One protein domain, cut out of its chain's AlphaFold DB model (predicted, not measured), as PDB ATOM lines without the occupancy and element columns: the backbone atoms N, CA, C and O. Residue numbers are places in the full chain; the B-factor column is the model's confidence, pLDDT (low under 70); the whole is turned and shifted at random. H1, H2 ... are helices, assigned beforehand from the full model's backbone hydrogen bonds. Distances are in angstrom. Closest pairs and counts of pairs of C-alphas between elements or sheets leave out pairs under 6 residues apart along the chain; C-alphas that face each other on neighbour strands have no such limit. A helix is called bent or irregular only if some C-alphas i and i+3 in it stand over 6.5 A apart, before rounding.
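What this domain is: This is residues 49 to 112 of the 138 residues of the protein "aGPT-Pplase1 domain-containing protein" of Pedobacter sp (UniProt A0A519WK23). Two helices make a loose corner: H2 begins near the middle of kinked H1 and runs away from it, about perpendicular. A long loop joins them, and a loop of residues 99 to 112 lies at the far end of H2. The printed part has 64 residues, all helix in class, H1 then H2, with no named strand. It is loose, with a radius of gyration of the C-alphas of 14.2 A, and elongated, spanning 38 by 22 by 21 A.

Where its parts are: H1, residues 49 to 66, starts at C-alpha 49 (123.419, 150.314, 64.408) and measures 23.5 A. It is irregular, with C-alphas 58 and 61 7.9 A apart, and has a kink of 60 degrees near residue 59. H2, residues 81 to 98, measures 25.7 A and ends at C-alpha 98 (135.694, 164.955, 54.514).

How they stand to each other: H1, with residues 53 to 57 alone, touches residues 81 to 85 of H2; the closest C-alphas, of Ile 53 and Cys 84, are 5.9 A apart. Their lines stand about perpendicular, at 86 degrees. O i to N i+4 pairs within hydrogen-bond range number 12 of 14 in H1 and 13 of 14 in H2.

The domain as a whole: The C-alphas farthest apart, of Trp 75 and Glu 101, are 39.8 A apart. The link is long, 14 residues. Residues 62 to 68, of which 62 to 66 belong to H1, and 72 to 77 stand free. The printed part has no cut, and no printed residue is under 70 in pLDDT.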
ATOM      1  N   ASP A  49     122.147 150.482  65.102       87.81
ATOM      2  CA  ASP A  49     123.419 150.314  64.408       87.81
ATOM      3  C   ASP A  49     123.698 148.834  64.109       87.81
ATOM      4  O   ASP A  49     124.068 148.480  62.987       87.81
ATOM      5  N   ALA A  50     123.488 147.953  65.092       90.44
ATOM      6  CA  ALA A  50     123.681 146.516  64.925       90.44
ATOM      7  C   ALA A  50     122.702 145.925  63.903       90.44
ATOM      8  O   ALA A  50     123.092 145.075  63.097       90.44
ATOM      9  N   GLU A  51     121.457 146.400  63.893       93.06
ATOM     10  CA  GLU A  51     120.459 145.935  62.932       93.06
ATOM     11  C   GLU A  51     120.770 146.407  61.508       93.06
ATOM     12  O   GLU A  51     120.708 145.618  60.567       93.06
ATOM     13  N   ILE A  52     121.227 147.651  61.332       93.06
ATOM     14  CA  ILE A  52     121.707 148.131  60.028       93.06
ATOM     15  C   ILE A  52     122.887 147.279  59.536       93.06
ATOM     16  O   ILE A  52     122.913 146.879  58.369       93.06
ATOM     17  N   ILE A  53     123.847 146.960  60.412       94.31
ATOM     18  CA  ILE A  53     124.985 146.089  60.077       94.31
ATOM     19  C   ILE A  53     124.499 144.706  59.627       94.31
ATOM     20  O   ILE A  53     125.010 144.170  58.640       94.31
ATOM     21  N   ARG A  54     123.505 144.139  60.323       95.50
ATOM     22  CA  ARG A  54     122.899 142.851  59.973       95.50
ATOM     23  C   ARG A  54     122.225 142.901  58.608       95.50
ATOM     24  O   ARG A  54     122.533 142.064  57.766       95.50
ATOM     25  N   VAL A  55     121.390 143.908  58.356       96.06
ATOM     26  CA  VAL A  55     120.693 144.080  57.074       96.06
ATOM     27  C   VAL A  55     121.686 144.202  55.917       96.06
ATOM     28  O   VAL A  55     121.482 143.591  54.869       96.06
ATOM     29  N   VAL A  56     122.785 144.942  56.098       95.50
ATOM     30  CA  VAL A  56     123.843 145.042  55.082       95.50
ATOM     31  C   VAL A  56     124.494 143.689  54.825       95.50
ATOM     32  O   VAL A  56     124.658 143.312  53.668       95.50
ATOM     33  N   MET A  57     124.838 142.943  55.877       96.38
ATOM     34  CA  MET A  57     125.412 141.605  55.735       96.38
ATOM     35  C   MET A  57     124.454 140.655  54.997       96.38
ATOM     36  O   MET A  57     124.885 139.922  54.112       96.38
ATOM     37  N   GLU A  58     123.166 140.667  55.334       97.06
ATOM     38  CA  GLU A  58     122.166 139.772  54.741       97.06
ATOM     39  C   GLU A  58     121.878 140.095  53.274       97.06
ATOM     40  O   GLU A  58     121.677 139.184  52.474       97.06
ATOM     41  N   ARG A  59     121.878 141.379  52.898       96.69
ATOM     42  CA  ARG A  59     121.528 141.814  51.536       96.69
ATOM     43  C   ARG A  59     122.716 142.003  50.604       96.69
ATOM     44  O   ARG A  59     122.502 142.241  49.422       96.69
ATOM     45  N   GLN A  60     123.948 141.907  51.103       95.44
ATOM     46  CA  GLN A  60     125.160 142.284  50.366       95.44
ATOM     47  C   GLN A  60     125.203 141.752  48.924       95.44
ATOM     48  O   GLN A  60     125.508 142.510  48.014       95.44
ATOM     49  N   GLU A  61     124.858 140.480  48.701       95.44
ATOM     50  CA  GLU A  61     124.965 139.840  47.386       95.44
ATOM     51  C   GLU A  61     123.934 140.407  46.412       95.44
ATOM     52  O   GLU A  61     124.302 140.824  45.316       95.44
ATOM     53  N   GLN A  62     122.677 140.519  46.856       96.62
ATOM     54  CA  GLN A  62     121.609 141.165  46.096       96.62
ATOM     55  C   GLN A  62     121.984 142.613  45.762       96.62
ATOM     56  O   GLN A  62     121.862 143.040  44.621       96.62
ATOM     57  N   GLU A  63     122.487 143.374  46.734       95.94
ATOM     58  CA  GLU A  63     122.816 144.786  46.527       95.94
ATOM     59  C   GLU A  63     124.024 144.965  45.590       95.94
ATOM     60  O   GLU A  63     124.069 145.940  44.827       95.94
ATOM     61  N   PHE A  64     124.994 144.042  45.618       95.50
ATOM     62  CA  PHE A  64     126.101 144.012  44.662       95.50
ATOM     63  C   PHE A  64     125.608 143.695  43.252       95.50
ATOM     64  O   PHE A  64     125.996 144.392  42.314       95.50
ATOM     65  N   GLU A  65     124.742 142.696  43.100       95.94
ATOM     66  CA  GLU A  65     124.172 142.303  41.812       95.94
ATOM     67  C   GLU A  65     123.314 143.420  41.209       95.94
ATOM     68  O   GLU A  65     123.558 143.837  40.077       95.94
ATOM     69  N   GLU A  66     122.386 143.983  41.986       97.19
ATOM     70  CA  GLU A  66     121.501 145.072  41.553       97.19
ATOM     71  C   GLU A  66     122.271 146.320  41.099       97.19
ATOM     72  O   GLU A  66     121.818 147.046  40.215       97.19
ATOM     73  N   ARG A  67     123.456 146.571  41.672       95.81
ATOM     74  CA  ARG A  67     124.335 147.693  41.286       95.81
ATOM     75  C   ARG A  67     125.391 147.324  40.255       95.81
ATOM     76  O   ARG A  67     126.201 148.181  39.900       95.81
ATOM     77  N   GLY A  68     125.433 146.074  39.801       95.88
ATOM     78  CA  GLY A  68     126.471 145.589  38.896       95.88
ATOM     79  C   GLY A  68     127.886 145.743  39.470       95.88
ATOM     80  O   GLY A  68     128.825 146.017  38.724       95.88
ATOM     81  N   LEU A  69     128.047 145.615  40.790       93.56
ATOM     82  CA  LEU A  69     129.336 145.717  41.470       93.56
ATOM     83  C   LEU A  69     130.043 144.352  41.448       93.56
ATOM     84  O   LEU A  69     129.587 143.423  42.115       93.56
ATOM     85  N   PRO A  70     131.186 144.207  40.749       91.38
ATOM     86  CA  PRO A  70     131.938 142.956  40.721       91.38
ATOM     87  C   PRO A  70     132.726 142.778  42.029       91.38
ATOM     88  O   PRO A  70     133.941 142.998  42.084       91.38
ATOM     89  N   PHE A  71     132.030 142.418  43.108       91.81
ATOM     90  CA  PHE A  71     132.639 142.263  44.423       91.81
ATOM     91  C   PHE A  71     133.570 141.044  44.463       91.81
ATOM     92  O   PHE A  71     133.176 139.913  44.181       91.81
ATOM     93  N   ARG A  72     134.836 141.273  44.833       91.62
ATOM     94  CA  ARG A  72     135.834 140.208  44.988       91.62
ATOM     95  C   ARG A  72     135.835 139.714  46.424       91.62
ATOM     96  O   ARG A  72     136.224 140.439  47.336       91.62
ATOM     97  N   THR A  73     135.439 138.464  46.610       89.56
ATOM     98  CA  THR A  73     135.455 137.810  47.919       89.56
ATOM     99  C   THR A  73     136.856 137.328  48.294       89.56
ATOM    100  O   THR A  73     137.740 137.152  47.451       89.56
ATOM    101  N   LEU A  74     137.056 137.061  49.585       84.50
ATOM    102  CA  LEU A  74     138.245 136.374  50.088       84.50
ATOM    103  C   LEU A  74     138.008 134.861  50.010       84.50
ATOM    104  O   LEU A  74     137.566 134.251  50.980       84.50
ATOM    105  N   TRP A  75     138.271 134.272  48.839       86.75
ATOM    106  CA  TRP A  75     138.092 132.837  48.556       86.75
ATOM    107  C   TRP A  75     136.647 132.334  48.699       86.75
ATOM    108  O   TRP A  75     136.399 131.288  49.292       86.75
ATOM    109  N   GLY A  76     135.680 133.077  48.158       88.56
ATOM    110  CA  GLY A  76     134.267 132.675  48.166       88.56
ATOM    111  C   GLY A  76     133.541 132.954  49.482       88.56
ATOM    112  O   GLY A  76     132.346 132.704  49.580       88.56
ATOM    113  N   ARG A  77     134.231 133.500  50.489       91.94
ATOM    114  CA  ARG A  77     133.611 133.910  51.750       91.94
ATOM    115  C   ARG A  77     132.855 135.233  51.576       91.94
ATOM    116  O   ARG A  77     133.475 136.243  51.237       91.94
ATOM    117  N   SER A  78     131.556 135.238  51.872       93.88
ATOM    118  CA  SER A  78     130.742 136.457  51.977       93.88
ATOM    119  C   SER A  78     131.135 137.294  53.203       93.88
ATOM    120  O   SER A  78     131.730 136.781  54.163       93.88
ATOM    121  N   LEU A  79     130.824 138.594  53.194       95.25
ATOM    122  CA  LEU A  79     131.060 139.465  54.347       95.25
ATOM    123  C   LEU A  79     130.272 138.947  55.548       95.25
ATOM    124  O   LEU A  79     129.111 138.566  55.425       95.25
ATOM    125  N   GLN A  80     130.912 138.931  56.710       95.06
ATOM    126  CA  GLN A  80     130.276 138.607  57.984       95.06
ATOM    127  C   GLN A  80     129.970 139.902  58.747       95.06
ATOM    128  O   GLN A  80     130.461 140.975  58.381       95.06
ATOM    129  N   LEU A  81     129.212 139.810  59.844       95.56
ATOM    130  CA  LEU A  81     128.857 140.964  60.687       95.56
ATOM    131  C   LEU A  81     130.072 141.826  61.054       95.56
ATOM    132  O   LEU A  81     130.030 143.047  60.922       95.56
ATOM    133  N   ILE A  82     131.177 141.188  61.455       95.00
ATOM    134  CA  ILE A  82     132.407 141.893  61.833       95.00
ATOM    135  C   ILE A  82     133.031 142.659  60.662       95.00
ATOM    136  O   ILE A  82     133.561 143.753  60.849       95.00
ATOM    137  N   ASP A  83     132.944 142.129  59.441       94.94
ATOM    138  CA  ASP A  83     133.444 142.824  58.257       94.94
ATOM    139  C   ASP A  83     132.580 144.054  57.969       94.94
ATOM    140  O   ASP A  83     133.107 145.143  57.754       94.94
ATOM    141  N   CYS A  84     131.256 143.905  58.039       95.69
ATOM    142  CA  CYS A  84     130.313 144.998  57.813       95.69
ATOM    143  C   CYS A  84     130.478 146.109  58.863       95.69
ATOM    144  O   CYS A  84     130.567 147.284  58.509       95.69
ATOM    145  N   GLN A  85     130.636 145.757  60.144       95.50
ATOM    146  CA  GLN A  85     130.973 146.713  61.203       95.50
ATOM    147  C   GLN A  85     132.286 147.452  60.903       95.50
ATOM    148  O   GLN A  85     132.369 148.673  61.070       95.50
ATOM    149  N   ASN A  86     133.315 146.729  60.449       95.31
ATOM    150  CA  ASN A  86     134.601 147.322  60.091       95.31
ATOM    151  C   ASN A  86     134.469 148.310  58.926       95.31
ATOM    152  O   ASN A  86     135.079 149.380  58.980       95.31
ATOM    153  N   LEU A  87     133.643 148.000  57.919       93.75
ATOM    154  CA  LEU A  87     133.340 148.912  56.814       93.75
ATOM    155  C   LEU A  87     132.722 150.217  57.331       93.75
ATOM    156  O   LEU A  87     133.231 151.290  57.018       93.75
ATOM    157  N   PHE A  88     131.696 150.147  58.184       93.25
ATOM    158  CA  PHE A  88     131.084 151.345  58.771       93.25
ATOM    159  C   PHE A  88     132.062 152.151  59.625       93.25
ATOM    160  O   PHE A  88     132.119 153.379  59.524       93.25
ATOM    161  N   CYS A  89     132.877 151.471  60.431       90.88
ATOM    162  CA  CYS A  89     133.910 152.114  61.232       90.88
ATOM    163  C   CYS A  89     134.918 152.869  60.355       90.88
ATOM    164  O   CYS A  89     135.374 153.951  60.726       90.88
ATOM    165  N   GLU A  90     135.284 152.312  59.203       92.75
ATOM    166  CA  GLU A  90     136.209 152.936  58.264       92.75
ATOM    167  C   GLU A  90     135.564 154.108  57.510       92.75
ATOM    168  O   GLU A  90     136.132 155.200  57.469       92.75
ATOM    169  N   VAL A  91     134.335 153.935  57.016       91.25
ATOM    170  CA  VAL A  91     133.557 155.013  56.384       91.25
ATOM    171  C   VAL A  91     133.383 156.187  57.350       91.25
ATOM    172  O   VAL A  91     133.662 157.325  56.980       91.25
ATOM    173  N   SER A  92     133.036 155.927  58.615       88.56
ATOM    174  CA  SER A  92     132.926 156.952  59.662       88.56
ATOM    175  C   SER A  92     134.252 157.695  59.901       88.56
ATOM    176  O   SER A  92     134.269 158.918  60.083       88.56
ATOM    177  N   LYS A  93     135.401 157.000  59.842       88.12
ATOM    178  CA  LYS A  93     136.723 157.644  59.960       88.12
ATOM    179  C   LYS A  93     136.997 158.612  58.813       88.12
ATOM    180  O   LYS A  93     137.531 159.685  59.090       88.12
ATOM    181  N   TYR A  94     136.670 158.256  57.572       89.50
ATOM    182  CA  TYR A  94     136.889 159.136  56.421       89.50
ATOM    183  C   TYR A  94     135.858 160.260  56.343       89.50
ATOM    184  O   TYR A  94     136.228 161.403  56.072       89.50
ATOM    185  N   ALA A  95     134.594 159.968  56.658       89.56
ATOM    186  CA  ALA A  95     133.512 160.942  56.657       89.56
ATOM    187  C   ALA A  95     133.838 162.138  57.558       89.56
ATOM    188  O   ALA A  95     133.737 163.272  57.108       89.56
ATOM    189  N   ARG A  96     134.361 161.907  58.771       87.44
ATOM    190  CA  ARG A  96     134.713 163.002  59.697       87.44
ATOM    191  C   ARG A  96     135.814 163.940  59.182       87.44
ATOM    192  O   ARG A  96     135.924 165.065  59.650       87.44
ATOM    193  N   VAL A  97     136.685 163.451  58.294       88.31
ATOM    194  CA  VAL A  97     137.750 164.260  57.676       88.31
ATOM    195  C   VAL A  97     137.197 165.010  56.471       88.31
ATOM    196  O   VAL A  97     137.585 166.149  56.230       88.31
ATOM    197  N   ARG A  98     136.299 164.373  55.713       90.44
ATOM    198  CA  ARG A  98     135.694 164.955  54.514       90.44
ATOM    199  C   ARG A  98     134.612 165.993  54.823       90.44
ATOM    200  O   ARG A  98     134.481 166.932  54.037       90.44
ATOM    201  N   HIS A  99     133.894 165.790  55.926       89.69
ATOM    202  CA  HIS A  99     132.739 166.556  56.397       89.69
ATOM    203  C   HIS A  99     132.920 166.991  57.863       89.69
ATOM    204  O   HIS A  99     132.184 166.532  58.740       89.69
ATOM    205  N   PRO A 100     133.932 167.821  58.179       86.81
ATOM    206  CA  PRO A 100     134.169 168.288  59.546       86.81
ATOM    207  C   PRO A 100     133.027 169.152  60.111       86.81
ATOM    208  O   PRO A 100     132.964 169.343  61.321       86.81
ATOM    209  N   GLU A 101     132.156 169.683  59.252       88.62
ATOM    210  CA  GLU A 101     130.962 170.456  59.601       88.62
ATOM    211  C   GLU A 101     129.820 169.612  60.178       88.62
ATOM    212  O   GLU A 101     128.912 170.158  60.799       88.62
ATOM    213  N   ILE A 102     129.848 168.293  59.968       85.50
ATOM    214  CA  ILE A 102     128.830 167.377  60.481       85.50
ATOM    215  C   ILE A 102     129.294 166.854  61.842       85.50
ATOM    216  O   ILE A 102     130.283 166.125  61.946       85.50
ATOM    217  N   GLU A 103     128.558 167.206  62.894       76.31
ATOM    218  CA  GLU A 103     128.813 166.697  64.240       76.31
ATOM    219  C   GLU A 103     128.396 165.223  64.339       76.31
ATOM    220  O   GLU A 103     127.229 164.870  64.192       76.31
ATOM    221  N   GLY A 104     129.368 164.340  64.572       73.50
ATOM    222  CA  GLY A 104     129.104 162.941  64.903       73.50
ATOM    223  C   GLY A 104     128.992 162.715  66.413       73.50
ATOM    224  O   GLY A 104     129.276 163.604  67.211       73.50
ATOM    225  N   CYS A 105     128.729 161.469  66.826       74.44
ATOM    226  CA  CYS A 105     128.740 161.062  68.244       74.44
ATOM    227  C   CYS A 105     130.084 161.318  68.958       74.44
ATOM    228  O   CYS A 105     130.194 161.201  70.175       74.44
ATOM    229  N   SER A 106     131.141 161.627  68.208       73.19
ATOM    230  CA  SER A 106     132.441 161.998  68.744       73.19
ATOM    231  C   SER A 106     132.915 163.299  68.111       73.19
ATOM    232  O   SER A 106     132.907 163.430  66.892       73.19
ATOM    233  N   SER A 107     133.474 164.197  68.921       78.56
ATOM    234  CA  SER A 107     134.093 165.465  68.494       78.56
ATOM    235  C   SER A 107     135.409 165.302  67.708       78.56
ATOM    236  O   SER A 107     136.195 166.238  67.555       78.56
ATOM    237  N   ARG A 108     135.712 164.093  67.222       81.44
ATOM    238  CA  ARG A 108     136.948 163.791  66.493       81.44
ATOM    239  C   ARG A 108     136.803 164.185  65.027       81.44
ATOM    240  O   ARG A 108     136.097 163.519  64.289       81.44
ATOM    241  N   THR A 109     137.615 165.133  64.570       79.50
ATOM    242  CA  THR A 109     137.618 165.601  63.167       79.50
ATOM    243  C   THR A 109     138.865 165.194  62.366       79.50
ATOM    244  O   THR A 109     138.913 165.363  61.156       79.50
ATOM    245  N   ARG A 110     139.896 164.608  63.001       82.12
ATOM    246  CA  ARG A 110     141.192 164.305  62.339       82.12
ATOM    247  C   ARG A 110     141.656 162.873  62.517       82.12
ATOM    248  O   ARG A 110     141.709 162.432  63.661       82.12
ATOM    249  N   ILE A 111     142.057 162.166  61.456       85.38
ATOM    250  CA  ILE A 111     142.692 160.835  61.552       85.38
ATOM    251  C   ILE A 111     144.057 160.971  62.248       85.38
ATOM    252  O   ILE A 111     144.887 161.773  61.834       85.38
ATOM    253  N   LYS A 112     144.270 160.215  63.337       83.75
ATOM    254  CA  LYS A 112     145.441 160.380  64.223       83.75
ATOM    255  C   LYS A 112     146.761 159.979  63.563       83.75
ATOM    256  O   LYS A 112     147.770 160.631  63.791       83.75
TER     257      LYS A 112